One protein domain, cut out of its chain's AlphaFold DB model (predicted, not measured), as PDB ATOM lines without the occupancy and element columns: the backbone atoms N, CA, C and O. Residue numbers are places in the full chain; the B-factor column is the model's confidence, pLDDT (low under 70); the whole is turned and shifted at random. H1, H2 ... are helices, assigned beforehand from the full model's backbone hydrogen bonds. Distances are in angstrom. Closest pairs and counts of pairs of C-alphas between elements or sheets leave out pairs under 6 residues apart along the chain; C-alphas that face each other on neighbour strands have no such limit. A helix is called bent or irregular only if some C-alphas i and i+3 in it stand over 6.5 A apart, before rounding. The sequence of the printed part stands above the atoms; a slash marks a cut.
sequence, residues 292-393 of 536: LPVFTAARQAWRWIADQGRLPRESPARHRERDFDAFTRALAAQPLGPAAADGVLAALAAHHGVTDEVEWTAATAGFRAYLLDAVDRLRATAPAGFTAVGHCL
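This is residues 292 to 393 of the 536 residues of an uncharacterized protein of Saccharothrix espanaensis (strain ATCC 51144 / DSM 44229 / JCM 9112 / NBRC 15066 / NRRL 15764) (UniProt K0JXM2). The longest helix, H4, makes one side of an elongated, crossed group of four helices: H3 lies between H4 and H2 in two successive helical hairpins, and the strongly kinked H1 lies over the gap between H2 and H4, on the side away from H3. The short H5 tucks in where H2 ends, near the later part of H4. The printed part has 102 residues with five named helices, H1 to H5 in order along the chain, no named strand, and the class all helix. The whole is compact, with a radius of gyration of the C-alphas of 13.8 A, and spans 45 by 27 by 20 A.

H4, residues 357 to 381, measures 32.9 A and ends with C-alpha 381 at (-29.716, 9.393, -117.811). It is irregular, with C-alphas 363 and 366 7.6 A apart and a kink of 60 degrees near residue 364. H3, residues 339 to 352, measures 20.1 A. H2, residues 316 to 332, measures 24.2 A and begins with C-alpha 316 at (-10.548, 37.034, -106.509). H1, residues 292 to 308, measures 19.9 A and begins with C-alpha 292 at (-19.325, 26.658, -108.804); it is irregular, with C-alphas 301 and 304 8.4 A apart and a kink of 98 degrees near residue 302. H5, residues 389 to 392, measures 5.9 A.

H4 and H3 touch as a helical hairpin, at a steep tilt of 42 degrees, opposite ways; their closest C-alphas, of Leu 371 and Ala 341, are 5.3 A apart. H3 and residues 326 to 331 of H2 touch as another hairpin, opposite ways, at 35.1 degrees, only just a steep tilt; the closest C-alphas, of Val 344 and Ala 330, are 5.1 A apart. H2 and H4 are apart. Residues 298 to 302 of H1 touch residues 360 to 367 of H4, at a shallow tilt of 19 degrees, opposite ways; the closest C-alphas, of Trp 302 and Ala 363, are 5.4 A apart. H1 and H2 only just touch, with 3 pairs of C-alphas within 8 A, the closest being those of Leu 292 and Phe 324 at 6.5 A. H1 and H3 touch only at their ends, and only just, with 3 such pairs; the closest C-alphas, of Ala 306 and His 352, are 6.3 A apart. H5 touches residues 328 to 332 of H2, with the closest C-alphas, of Gly 390 and Ala 332, 3.5 A apart. Every O i to N i+4 pair is within hydrogen-bond range in H2 and H3, against 8 of 13 in H1 and 19 of 21 in H4; H5 is too short for such a pair.

The two farthest C-alphas, of Arg 313 and Ala 384, are 45.6 A apart. The printed part has no cut. The link from H3 to H4 is tight, and the other three are short. Mean pLDDT of the printed part is 95.1, and no printed residue is under 70.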
ATOM      1  N   LEU A 292     -20.477  25.811-109.116       95.50
ATOM      2  CA  LEU A 292     -19.325  26.658-108.804       95.50
ATOM      3  C   LEU A 292     -18.411  26.060-107.712       95.50
ATOM      4  O   LEU A 292     -17.193  26.141-107.882       95.50
ATOM      5  N   PRO A 293     -18.916  25.430-106.629       97.19
ATOM      6  CA  PRO A 293     -18.065  24.751-105.650       97.19
ATOM      7  C   PRO A 293     -17.226  23.612-106.235       97.19
ATOM      8  O   PRO A 293     -16.031  23.550-105.954       97.19
ATOM      9  N   VAL A 294     -17.816  22.756-107.079       96.56
ATOM     10  CA  VAL A 294     -17.100  21.654-107.746       96.56
ATOM     11  C   VAL A 294     -15.985  22.210-108.629       96.56
ATOM     12  O   VAL A 294     -14.828  21.811-108.496       96.56
ATOM     13  N   PHE A 295     -16.312  23.194-109.471       97.44
ATOM     14  CA  PHE A 295     -15.329  23.858-110.326       97.44
ATOM     15  C   PHE A 295     -14.221  24.536-109.507       97.44
ATOM     16  O   PHE A 295     -13.043  24.394-109.813       97.44
ATOM     17  N   THR A 296     -14.576  25.239-108.429       96.62
ATOM     18  CA  THR A 296     -13.615  25.948-107.568       96.62
ATOM     19  C   THR A 296     -12.668  24.991-106.846       96.62
ATOM     20  O   THR A 296     -11.496  25.328-106.663       96.62
ATOM     21  N   ALA A 297     -13.161  23.819-106.434       97.00
ATOM     22  CA  ALA A 297     -12.345  22.772-105.831       97.00
ATOM     23  C   ALA A 297     -11.339  22.217-106.847       97.00
ATOM     24  O   ALA A 297     -10.146  22.178-106.560       97.00
ATOM     25  N   ALA A 298     -11.801  21.885-108.057       96.38
ATOM     26  CA  ALA A 298     -10.935  21.414-109.133       96.38
ATOM     27  C   ALA A 298      -9.887  22.466-109.535       96.38
ATOM     28  O   ALA A 298      -8.701  22.154-109.618       96.38
ATOM     29  N   ARG A 299     -10.297  23.739-109.653       96.75
ATOM     30  CA  ARG A 299      -9.444  24.890-110.003       96.75
ATOM     31  C   ARG A 299      -8.232  25.072-109.090       96.75
ATOM     32  O   ARG A 299      -7.274  25.720-109.500       96.75
ATOM     33  N   GLN A 300      -8.225  24.517-107.875       96.94
ATOM     34  CA  GLN A 300      -7.033  24.561-107.017       96.94
ATOM     35  C   GLN A 300      -5.828  23.857-107.651       96.94
ATOM     36  O   GLN A 300      -4.703  24.315-107.465       96.94
ATOM     37  N   ALA A 301      -6.065  22.804-108.438       95.88
ATOM     38  CA  ALA A 301      -5.015  22.022-109.082       95.88
ATOM     39  C   ALA A 301      -4.291  22.767-110.214       95.88
ATOM     40  O   ALA A 301      -3.216  22.336-110.593       95.88
ATOM     41  N   TRP A 302      -4.832  23.883-110.719       96.94
ATOM     42  CA  TRP A 302      -4.174  24.765-111.698       96.94
ATOM     43  C   TRP A 302      -4.274  26.241-111.290       96.94
ATOM     44  O   TRP A 302      -4.312  27.148-112.125       96.94
ATOM     45  N   ARG A 303      -4.342  26.514-109.980       96.75
ATOM     46  CA  ARG A 303      -4.585  27.869-109.469       96.75
ATOM     47  C   ARG A 303      -3.533  28.872-109.936       96.75
ATOM     48  O   ARG A 303      -3.889  30.013-110.205       96.75
ATOM     49  N   TRP A 304      -2.267  28.470-110.009       96.00
ATOM     50  CA  TRP A 304      -1.185  29.365-110.422       96.00
ATOM     51  C   TRP A 304      -1.343  29.809-111.882       96.00
ATOM     52  O   TRP A 304      -1.160  30.988-112.161       96.00
ATOM     53  N   ILE A 305      -1.776  28.905-112.770       95.12
ATOM     54  CA  ILE A 305      -2.126  29.211-114.166       95.12
ATOM     55  C   ILE A 305      -3.316  30.169-114.194       95.12
ATOM     56  O   ILE A 305      -3.274  31.213-114.838       95.12
ATOM     57  N   ALA A 306      -4.371  29.854-113.436       93.31
ATOM     58  CA  ALA A 306      -5.555  30.697-113.395       93.31
ATOM     59  C   ALA A 306      -5.220  32.113-112.900       93.31
ATOM     60  O   ALA A 306      -5.624  33.082-113.533       93.31
ATOM     61  N   ASP A 307      -4.443  32.251-111.819       94.56
ATOM     62  CA  ASP A 307      -4.079  33.535-111.204       94.56
ATOM     63  C   ASP A 307      -3.248  34.443-112.141       94.56
ATOM     64  O   ASP A 307      -3.325  35.667-111.996       94.56
ATOM     65  N   GLN A 308      -2.542  33.892-113.141       92.75
ATOM     66  CA  GLN A 308      -1.870  34.669-114.199       92.75
ATOM     67  C   GLN A 308      -2.858  35.357-115.156       92.75
ATOM     68  O   GLN A 308      -2.582  36.454-115.634       92.75
ATOM     69  N   GLY A 309      -4.032  34.761-115.387       90.19
ATOM     70  CA  GLY A 309      -5.093  35.322-116.231       90.19
ATOM     71  C   GLY A 309      -5.941  36.408-115.553       90.19
ATOM     72  O   GLY A 309      -6.904  36.905-116.145       90.19
ATOM     73  N   ARG A 310      -5.640  36.783-114.301       94.19
ATOM     74  CA  ARG A 310      -6.427  37.777-113.555       94.19
ATOM     75  C   ARG A 310      -6.249  39.175-114.147       94.19
ATOM     76  O   ARG A 310      -5.127  39.657-114.291       94.19
ATOM     77  N   LEU A 311      -7.355  39.875-114.400       95.00
ATOM     78  CA  LEU A 311      -7.285  41.239-114.928       95.00
ATOM     79  C   LEU A 311      -6.789  42.233-113.863       95.00
ATOM     80  O   LEU A 311      -7.017  42.033-112.662       95.00
ATOM     81  N   PRO A 312      -6.159  43.353-114.270       95.69
ATOM     82  CA  PRO A 312      -5.802  44.417-113.342       95.69
ATOM     83  C   PRO A 312      -7.030  44.883-112.547       95.69
ATOM     84  O   PRO A 312      -8.057  45.226-113.127       95.69
ATOM     85  N   ARG A 313      -6.907  44.925-111.213       95.62
ATOM     86  CA  ARG A 313      -7.969  45.322-110.258       95.62
ATOM     87  C   ARG A 313      -9.160  44.361-110.147       95.62
ATOM     88  O   ARG A 313     -10.131  44.681-109.464       95.62
ATOM     89  N   GLU A 314      -9.104  43.185-110.761       97.00
ATOM     90  CA  GLU A 314     -10.144  42.175-110.592       97.00
ATOM     91  C   GLU A 314     -10.035  41.509-109.214       97.00
ATOM     92  O   GLU A 314      -8.972  41.032-108.805       97.00
ATOM     93  N   SER A 315     -11.148  41.472-108.476       97.00
ATOM     94  CA  SER A 315     -11.187  40.779-107.192       97.00
ATOM     95  C   SER A 315     -11.099  39.258-107.396       97.00
ATOM     96  O   SER A 315     -11.571  38.739-108.411       97.00
ATOM     97  N   PRO A 316     -10.569  38.495-106.422       94.88
ATOM     98  CA  PRO A 316     -10.548  37.034-106.509       94.88
ATOM     99  C   PRO A 316     -11.936  36.402-106.702       94.88
ATOM    100  O   PRO A 316     -12.055  35.358-107.333       94.88
ATOM    101  N   ALA A 317     -12.995  37.018-106.166       95.12
ATOM    102  CA  ALA A 317     -14.364  36.541-106.352       95.12
ATOM    103  C   ALA A 317     -14.829  36.707-107.805       95.12
ATOM    104  O   ALA A 317     -15.233  35.725-108.421       95.12
ATOM    105  N   ARG A 318     -14.663  37.907-108.372       96.62
ATOM    106  CA  ARG A 318     -15.057  38.212-109.753       96.62
ATOM    107  C   ARG A 318     -14.277  37.387-110.776       96.62
ATOM    108  O   ARG A 318     -14.847  36.922-111.754       96.62
ATOM    109  N   HIS A 319     -12.993  37.151-110.513       96.12
ATOM    110  CA  HIS A 319     -12.176  36.279-111.350       96.12
ATOM    111  C   HIS A 319     -12.717  34.841-111.375       96.12
ATOM    112  O   HIS A 319     -12.864  34.254-112.442       96.12
ATOM    113  N   ARG A 320     -13.080  34.289-110.206       96.00
ATOM    114  CA  ARG A 320     -13.684  32.949-110.114       96.00
ATOM    115  C   ARG A 320     -15.021  32.860-110.845       96.00
ATOM    116  O   ARG A 320     -15.268  31.852-111.494       96.00
ATOM    117  N   GLU A 321     -15.861  33.887-110.743       96.56
ATOM    118  CA  GLU A 321     -17.129  33.958-111.482       96.56
ATOM    119  C   GLU A 321     -16.886  33.968-112.992       96.56
ATOM    120  O   GLU A 321     -17.477  33.167-113.708       96.56
ATOM    121  N   ARG A 322     -15.946  34.788-113.475       97.12
ATOM    122  CA  ARG A 322     -15.591  34.838-114.898       97.12
ATOM    123  C   ARG A 322     -15.065  33.498-115.419       97.12
ATOM    124  O   ARG A 322     -15.428  33.089-116.522       97.12
ATOM    125  N   ASP A 323     -14.215  32.824-114.649       97.44
ATOM    126  CA  ASP A 323     -13.694  31.499-115.003       97.44
ATOM    127  C   ASP A 323     -14.818  30.456-115.034       97.44
ATOM    128  O   ASP A 323     -14.875  29.621-115.935       97.44
ATOM    129  N   PHE A 324     -15.754  30.532-114.086       97.44
ATOM    130  CA  PHE A 324     -16.923  29.659-114.061       97.44
ATOM    131  C   PHE A 324     -17.891  29.942-115.222       97.44
ATOM    132  O   PHE A 324     -18.442  29.011-115.807       97.44
ATOM    133  N   ASP A 325     -18.051  31.198-115.632       96.38
ATOM    134  CA  ASP A 325     -18.813  31.565-116.829       96.38
ATOM    135  C   ASP A 325     -18.155  31.020-118.104       96.38
ATOM    136  O   ASP A 325     -18.836  30.529-119.005       96.38
ATOM    137  N   ALA A 326     -16.823  31.079-118.198       96.75
ATOM    138  CA  ALA A 326     -16.085  30.466-119.301       96.75
ATOM    139  C   ALA A 326     -16.268  28.940-119.312       96.75
ATOM    140  O   ALA A 326     -16.580  28.372-120.358       96.75
ATOM    141  N   PHE A 327     -16.172  28.298-118.147       97.31
ATOM    142  CA  PHE A 327     -16.418  26.868-117.971       97.31
ATOM    143  C   PHE A 327     -17.838  26.458-118.379       97.31
ATOM    144  O   PHE A 327     -18.007  25.522-119.157       97.31
ATOM    145  N   THR A 328     -18.867  27.158-117.902       96.25
ATOM    146  CA  THR A 328     -20.268  26.832-118.215       96.25
ATOM    147  C   THR A 328     -20.600  27.065-119.688       96.25
ATOM    148  O   THR A 328     -21.311  26.251-120.275       96.25
ATOM    149  N   ARG A 329     -20.044  28.107-120.324       95.50
ATOM    150  CA  ARG A 329     -20.136  28.293-121.784       95.50
ATOM    151  C   ARG A 329     -19.435  27.172-122.549       95.50
ATOM    152  O   ARG A 329     -20.005  26.654-123.507       95.50
ATOM    153  N   ALA A 330     -18.233  26.789-122.122       96.50
ATOM    154  CA  ALA A 330     -17.475  25.708-122.738       96.50
ATOM    155  C   ALA A 330     -18.224  24.375-122.641       96.50
ATOM    156  O   ALA A 330     -18.372  23.698-123.655       96.50
ATOM    157  N   LEU A 331     -18.759  24.047-121.457       95.31
ATOM    158  CA  LEU A 331     -19.633  22.894-121.236       95.31
ATOM    159  C   LEU A 331     -20.849  22.942-122.155       95.31
ATOM    160  O   LEU A 331     -21.153  21.956-122.817       95.31
ATOM    161  N   ALA A 332     -21.539  24.082-122.217       93.88
ATOM    162  CA  ALA A 332     -22.774  24.191-122.977       93.88
ATOM    163  C   ALA A 332     -22.604  23.921-124.476       93.88
ATOM    164  O   ALA A 332     -23.536  23.429-125.111       93.88
ATOM    165  N   ALA A 333     -21.417  24.198-125.017       93.69
ATOM    166  CA  ALA A 333     -21.076  23.947-126.410       93.69
ATOM    167  C   ALA A 333     -20.735  22.477-126.720       93.69
ATOM    168  O   ALA A 333     -20.669  22.117-127.895       93.69
ATOM    169  N   GLN A 334     -20.502  21.626-125.712       96.75
ATOM    170  CA  GLN A 334     -20.055  20.255-125.958       96.75
ATOM    171  C   GLN A 334     -21.205  19.273-126.209       96.75
ATOM    172  O   GLN A 334     -22.215  19.301-125.490       96.75
ATOM    173  N   PRO A 335     -21.033  18.329-127.155       95.25
ATOM    174  CA  PRO A 335     -21.920  17.180-127.273       95.25
ATOM    175  C   PRO A 335     -21.799  16.267-126.041       95.25
ATOM    176  O   PRO A 335     -20.760  16.212-125.393       95.25
ATOM    177  N   LEU A 336     -22.848  15.507-125.727       93.38
ATOM    178  CA  LEU A 336     -22.841  14.470-124.692       93.38
ATOM    179  C   LEU A 336     -22.055  13.251-125.185       93.38
ATOM    180  O   LEU A 336     -22.611  12.293-125.723       93.38
ATOM    181  N   GLY A 337     -20.737  13.303-125.017       93.88
ATOM    182  CA  GLY A 337     -19.829  12.233-125.402       93.88
ATOM    183  C   GLY A 337     -18.434  12.402-124.799       93.88
ATOM    184  O   GLY A 337     -18.135  13.439-124.210       93.88
ATOM    185  N   PRO A 338     -17.552  11.405-124.977       90.94
ATOM    186  CA  PRO A 338     -16.246  11.368-124.315       90.94
ATOM    187  C   PRO A 338     -15.327  12.538-124.705       90.94
ATOM    188  O   PRO A 338     -14.498  12.960-123.908       90.94
ATOM    189  N   ALA A 339     -15.513  13.121-125.894       95.69
ATOM    190  CA  ALA A 339     -14.755  14.291-126.347       95.69
ATOM    191  C   ALA A 339     -15.112  15.593-125.598       95.69
ATOM    192  O   ALA A 339     -14.377  16.573-125.697       95.69
ATOM    193  N   ALA A 340     -16.219  15.626-124.843       96.19
ATOM    194  CA  ALA A 340     -16.669  16.825-124.140       96.19
ATOM    195  C   ALA A 340     -15.652  17.308-123.100       96.19
ATOM    196  O   ALA A 340     -15.395  18.505-123.004       96.19
ATOM    197  N   ALA A 341     -15.056  16.385-122.340       97.00
ATOM    198  CA  ALA A 341     -14.066  16.733-121.324       97.00
ATOM    199  C   ALA A 341     -12.858  17.447-121.953       97.00
ATOM    200  O   ALA A 341     -12.448  18.503-121.474       97.00
ATOM    201  N   ASP A 342     -12.354  16.915-123.069       97.44
ATOM    202  CA  ASP A 342     -11.232  17.498-123.808       97.44
ATOM    203  C   ASP A 342     -11.600  18.857-124.411       97.44
ATOM    204  O   ASP A 342     -10.843  19.817-124.278       97.44
ATOM    205  N   GLY A 343     -12.797  18.982-124.994       97.56
ATOM    206  CA  GLY A 343     -13.287  20.248-125.542       97.56
ATOM    207  C   GLY A 343     -13.447  21.347-124.486       97.56
ATOM    208  O   GLY A 343     -13.073  22.496-124.729       97.56
ATOM    209  N   VAL A 344     -13.944  21.008-123.288       97.75
ATOM    210  CA  VAL A 344     -14.041  21.956-122.162       97.75
ATOM    211  C   VAL A 344     -12.660  22.407-121.706       97.75
ATOM    212  O   VAL A 344     -12.439  23.604-121.522       97.75
ATOM    213  N   LEU A 345     -11.728  21.469-121.521       98.06
ATOM    214  CA  LEU A 345     -10.380  21.790-121.056       98.06
ATOM    215  C   LEU A 345      -9.588  22.587-122.092       98.06
ATOM    216  O   LEU A 345      -8.865  23.499-121.704       98.06
ATOM    217  N   ALA A 346      -9.765  22.314-123.385       97.88
ATOM    218  CA  ALA A 346      -9.177  23.112-124.457       97.88
ATOM    219  C   ALA A 346      -9.719  24.552-124.455       97.88
ATOM    220  O   ALA A 346      -8.953  25.510-124.557       97.88
ATOM    221  N   ALA A 347     -11.032  24.731-124.269       97.75
ATOM    222  CA  ALA A 347     -11.636  26.059-124.166       97.75
ATOM    223  C   ALA A 347     -11.163  26.825-122.917       97.75
ATOM    224  O   ALA A 347     -10.935  28.033-122.983       97.75
ATOM    225  N   LEU A 348     -10.977  26.134-121.787       97.62
ATOM    226  CA  LEU A 348     -10.408  26.731-120.576       97.62
ATOM    227  C   LEU A 348      -8.923  27.079-120.738       97.62
ATOM    228  O   LEU A 348      -8.511  28.150-120.298       97.62
ATOM    229  N   ALA A 349      -8.136  26.230-121.402       97.38
ATOM    230  CA  ALA A 349      -6.740  26.520-121.725       97.38
ATOM    231  C   ALA A 349      -6.628  27.794-122.573       97.38
ATOM    232  O   ALA A 349      -5.837  28.684-122.261       97.38
ATOM    233  N   ALA A 350      -7.489  27.922-123.590       96.88
ATOM    234  CA  ALA A 350      -7.581  29.118-124.420       96.88
ATOM    235  C   ALA A 350      -8.007  30.356-123.610       96.88
ATOM    236  O   ALA A 350      -7.414  31.420-123.764       96.88
ATOM    237  N   HIS A 351      -8.989  30.220-122.710       96.44
ATOM    238  CA  HIS A 351      -9.426  31.298-121.807       96.44
ATOM    239  C   HIS A 351      -8.302  31.785-120.881       96.44
ATOM    240  O   HIS A 351      -8.214  32.981-120.604       96.44
ATOM    241  N   HIS A 352      -7.426  30.886-120.430       95.75
ATOM    242  CA  HIS A 352      -6.279  31.220-119.583       95.75
ATOM    243  C   HIS A 352      -5.004  31.591-120.359       95.75
ATOM    244  O   HIS A 352      -4.026  31.989-119.733       95.75
ATOM    245  N   GLY A 353      -4.996  31.493-121.694       95.62
ATOM    246  CA  GLY A 353      -3.811  31.775-122.511       95.62
ATOM    247  C   GLY A 353      -2.647  30.811-122.256       95.62
ATOM    248  O   GLY A 353      -1.491  31.224-122.287       95.62
ATOM    249  N   VAL A 354      -2.947  29.544-121.963       95.81
ATOM    250  CA  VAL A 354      -1.947  28.507-121.665       95.81
ATOM    251  C   VAL A 354      -1.044  28.262-122.875       95.81
ATOM    252  O   VAL A 354      -1.532  27.974-123.964       95.81
ATOM    253  N   THR A 355       0.273  28.323-122.668       93.75
ATOM    254  CA  THR A 355       1.285  28.010-123.695       93.75
ATOM    255  C   THR A 355       1.996  26.676-123.470       93.75
ATOM    256  O   THR A 355       2.561  26.133-124.413       93.75
ATOM    257  N   ASP A 356       1.993  26.153-122.238       95.31
ATOM    258  CA  ASP A 356       2.570  24.849-121.894       95.31
ATOM    259  C   ASP A 356       1.457  23.795-121.777       95.31
ATOM    260  O   ASP A 356       0.769  23.676-120.758       95.31
ATOM    261  N   GLU A 357       1.256  23.038-122.857       95.12
ATOM    262  CA  GLU A 357       0.232  21.990-122.919       95.12
ATOM    263  C   GLU A 357       0.520  20.820-121.967       95.12
ATOM    264  O   GLU A 357      -0.417  20.176-121.483       95.12
ATOM    265  N   VAL A 358       1.794  20.541-121.667       96.56
ATOM    266  CA  VAL A 358       2.197  19.419-120.806       96.56
ATOM    267  C   VAL A 358       1.858  19.736-119.355       96.56
ATOM    268  O   VAL A 358       1.222  18.921-118.679       96.56
ATOM    269  N   GLU A 359       2.222  20.934-118.894       95.88
ATOM    270  CA  GLU A 359       1.897  21.407-117.548       95.88
ATOM    271  C   GLU A 359       0.377  21.471-117.339       95.88
ATOM    272  O   GLU A 359      -0.135  20.968-116.336       95.88
ATOM    273  N   TRP A 360      -0.365  22.008-118.313       96.81
ATOM    274  CA  TRP A 360      -1.824  22.076-118.249       96.81
ATOM    275  C   TRP A 360      -2.484  20.700-118.198       96.81
ATOM    276  O   TRP A 360      -3.381  20.470-117.382       96.81
ATOM    277  N   THR A 361      -2.025  19.764-119.031       97.12
ATOM    278  CA  THR A 361      -2.547  18.391-119.048       97.12
ATOM    279  C   THR A 361      -2.309  17.704-117.705       97.12
ATOM    280  O   THR A 361      -3.224  17.081-117.162       97.12
ATOM    281  N   ALA A 362      -1.116  17.862-117.120       96.88
ATOM    282  CA  ALA A 362      -0.800  17.310-115.805       96.88
ATOM    283  C   ALA A 362      -1.662  17.938-114.694       96.88
ATOM    284  O   ALA A 362      -2.241  17.219-113.877       96.88
ATOM    285  N   ALA A 363      -1.806  19.267-114.693       96.75
ATOM    286  CA  ALA A 363      -2.571  20.010-113.691       96.75
ATOM    287  C   ALA A 363      -4.088  19.737-113.754       96.75
ATOM    288  O   ALA A 363      -4.775  19.764-112.731       96.75
ATOM    289  N   THR A 364      -4.627  19.444-114.942       98.12
ATOM    290  CA  THR A 364      -6.071  19.226-115.156       98.12
ATOM    291  C   THR A 364      -6.491  17.757-115.217       98.12
ATOM    292  O   THR A 364      -7.690  17.482-115.262       98.12
ATOM    293  N   ALA A 365      -5.559  16.799-115.141       97.44
ATOM    294  CA  ALA A 365      -5.840  15.365-115.276       97.44
ATOM    295  C   ALA A 365      -6.963  14.858-114.347       97.44
ATOM    296  O   ALA A 365      -7.856  14.128-114.785       97.44
ATOM    297  N   GLY A 366      -6.969  15.283-113.078       97.25
ATOM    298  CA  GLY A 366      -8.020  14.910-112.123       97.25
ATOM    299  C   GLY A 366      -9.394  15.483-112.484       97.25
ATOM    300  O   GLY A 366     -10.407  14.791-112.383       97.25
ATOM    301  N   PHE A 367      -9.441  16.726-112.970       97.81
ATOM    302  CA  PHE A 367     -10.693  17.342-113.410       97.81
ATOM    303  C   PHE A 367     -11.187  16.762-114.735       97.81
ATOM    304  O   PHE A 367     -12.388  16.585-114.908       97.81
ATOM    305  N   ARG A 368     -10.278  16.374-115.635       97.94
ATOM    306  CA  ARG A 368     -10.611  15.624-116.849       97.94
ATOM    307  C   ARG A 368     -11.341  14.324-116.520       97.94
ATOM    308  O   ARG A 368     -12.390  14.058-117.096       97.94
ATOM    309  N   ALA A 369     -10.810  13.541-115.578       97.44
ATOM    310  CA  ALA A 369     -11.440  12.299-115.130       97.44
ATOM    311  C   ALA A 369     -12.832  12.552-114.527       97.44
ATOM    312  O   ALA A 369     -13.779  11.843-114.855       97.44
ATOM    313  N   TYR A 370     -12.970  13.608-113.718       97.56
ATOM    314  CA  TYR A 370     -14.265  14.036-113.186       97.56
ATOM    315  C   TYR A 370     -15.268  14.401-114.291       97.56
ATOM    316  O   TYR A 370     -16.417  13.970-114.249       97.56
ATOM    317  N   LEU A 371     -14.846  15.186-115.288       97.31
ATOM    318  CA  LEU A 371     -15.708  15.594-116.397       97.31
ATOM    319  C   LEU A 371     -16.161  14.399-117.238       97.31
ATOM    320  O   LEU A 371     -17.317  14.371-117.644       97.31
ATOM    321  N   LEU A 372     -15.286  13.416-117.473       97.44
ATOM    322  CA  LEU A 372     -15.649  12.183-118.174       97.44
ATOM    323  C   LEU A 372     -16.744  11.415-117.423       97.44
ATOM    324  O   LEU A 372     -17.781  11.127-118.012       97.44
ATOM    325  N   ASP A 373     -16.562  11.175-116.121       97.38
ATOM    326  CA  ASP A 373     -17.557  10.486-115.284       97.38
ATOM    327  C   ASP A 373     -18.893  11.250-115.226       97.38
ATOM    328  O   ASP A 373     -19.969  10.680-115.433       97.38
ATOM    329  N   ALA A 374     -18.837  12.572-115.036       96.75
ATOM    330  CA  ALA A 374     -20.023  13.421-115.006       96.75
ATOM    331  C   ALA A 374     -20.781  13.411-116.346       96.75
ATOM    332  O   ALA A 374     -22.012  13.320-116.357       96.75
ATOM    333  N   VAL A 375     -20.068  13.489-117.476       96.56
ATOM    334  CA  VAL A 375     -20.661  13.445-118.823       96.56
ATOM    335  C   VAL A 375     -21.228  12.063-119.140       96.56
ATOM    336  O   VAL A 375     -22.313  11.985-119.718       96.56
ATOM    337  N   ASP A 376     -20.571  10.982-118.724       95.88
ATOM    338  CA  ASP A 376     -21.086   9.622-118.905       95.88
ATOM    339  C   ASP A 376     -22.358   9.387-118.082       95.88
ATOM    340  O   ASP A 376     -23.347   8.865-118.605       95.88
ATOM    341  N   ARG A 377     -22.403   9.864-116.830       95.31
ATOM    342  CA  ARG A 377     -23.615   9.827-115.998       95.31
ATOM    343  C   ARG A 377     -24.765  10.620-116.618       95.31
ATOM    344  O   ARG A 377     -25.908  10.152-116.642       95.31
ATOM    345  N   LEU A 378     -24.468  11.809-117.138       94.75
ATOM    346  CA  LEU A 378     -25.440  12.622-117.863       94.75
ATOM    347  C   LEU A 378     -25.960  11.896-119.091       94.75
ATOM    348  O   LEU A 378     -27.166  11.825-119.278       94.75
ATOM    349  N   ARG A 379     -25.068  11.324-119.901       94.44
ATOM    350  CA  ARG A 379     -25.427  10.585-121.111       94.44
ATOM    351  C   ARG A 379     -26.295   9.365-120.800       94.44
ATOM    352  O   ARG A 379     -27.243   9.113-121.534       94.44
ATOM    353  N   ALA A 380     -26.000   8.635-119.726       93.88
ATOM    354  CA  ALA A 380     -26.750   7.444-119.324       93.88
ATOM    355  C   ALA A 380     -28.185   7.756-118.869       93.88
ATOM    356  O   ALA A 380     -29.070   6.915-118.996       93.88
ATOM    357  N   THR A 381     -28.412   8.958-118.341       94.06
ATOM    358  CA  THR A 381     -29.716   9.393-117.811       94.06
ATOM    359  C   THR A 381     -30.417  10.415-118.703       94.06
ATOM    360  O   THR A 381     -31.544  10.806-118.408       94.06
ATOM    361  N   ALA A 382     -29.761  10.869-119.776       90.19
ATOM    362  CA  ALA A 382     -30.257  11.922-120.647       90.19
ATOM    363  C   ALA A 382     -31.574  11.495-121.312       90.19
ATOM    364  O   ALA A 382     -31.621  10.469-121.997       90.19
ATOM    365  N   PRO A 383     -32.638  12.302-121.182       87.56
ATOM    366  CA  PRO A 383     -33.854  12.081-121.940       87.56
ATOM    367  C   PRO A 383     -33.594  12.101-123.453       87.56
ATOM    368  O   PRO A 383     -32.705  12.804-123.942       87.56
ATOM    369  N   ALA A 384     -34.421  11.399-124.229       81.94
ATOM    370  CA  ALA A 384     -34.290  11.378-125.685       81.94
ATOM    371  C   ALA A 384     -34.252  12.803-126.288       81.94
ATOM    372  O   ALA A 384     -35.024  13.693-125.905       81.94
ATOM    373  N   GLY A 385     -33.322  13.023-127.223       81.19
ATOM    374  CA  GLY A 385     -33.075  14.320-127.869       81.19
ATOM    375  C   GLY A 385     -32.136  15.264-127.106       81.19
ATOM    376  O   GLY A 385     -31.784  16.319-127.628       81.19
ATOM    377  N   PHE A 386     -31.687  14.904-125.900       88.56
ATOM    378  CA  PHE A 386     -30.702  15.685-125.157       88.56
ATOM    379  C   PHE A 386     -29.305  15.222-125.565       88.56
ATOM    380  O   PHE A 386     -28.817  14.201-125.094       88.56
ATOM    381  N   THR A 387     -28.677  15.967-126.475       90.12
ATOM    382  CA  THR A 387     -27.396  15.590-127.105       90.12
ATOM    383  C   THR A 387     -26.219  16.483-126.725       90.12
ATOM    384  O   THR A 387     -25.105  16.198-127.147       90.12
ATOM    385  N   ALA A 388     -26.434  17.538-125.935       92.44
ATOM    386  CA  ALA A 388     -25.403  18.472-125.489       92.44
ATOM    387  C   ALA A 388     -25.416  18.625-123.966       92.44
ATOM    388  O   ALA A 388     -26.478  18.572-123.336       92.44
ATOM    389  N   VAL A 389     -24.238  18.849-123.379       91.06
ATOM    390  CA  VAL A 389     -24.077  19.004-121.924       91.06
ATOM    391  C   VAL A 389     -24.830  20.241-121.431       91.06
ATOM    392  O   VAL A 389     -25.461  20.208-120.380       91.06
ATOM    393  N   GLY A 390     -24.887  21.305-122.240       89.50
ATOM    394  CA  GLY A 390     -25.640  22.521-121.918       89.50
ATOM    395  C   GLY A 390     -27.110  22.285-121.588       89.50
ATOM    396  O   GLY A 390     -27.688  23.029-120.804       89.50
ATOM    397  N   HIS A 391     -27.723  21.213-122.094       89.00
ATOM    398  CA  HIS A 391     -29.126  20.931-121.815       89.00
ATOM    399  C   HIS A 391     -29.413  20.592-120.343       89.00
ATOM    400  O   HIS A 391     -30.563  20.752-119.918       89.00
ATOM    401  N   CYS A 392     -28.414  20.158-119.562       86.31
ATOM    402  CA  CYS A 392     -28.558  19.913-118.122       86.31
ATOM    403  C   CYS A 392     -28.369  21.177-117.272       86.31
ATOM    404  O   CYS A 392     -28.677  21.172-116.081       86.31
ATOM    405  N   LEU A 393     -27.859  22.261-117.865       88.19
ATOM    406  CA  LEU A 393     -27.569  23.494-117.151       88.19
ATOM    407  C   LEU A 393     -28.842  24.359-117.037       88.19
ATOM    408  O   LEU A 393     -29.538  24.562-118.037       88.19
TER     409      LEU A 393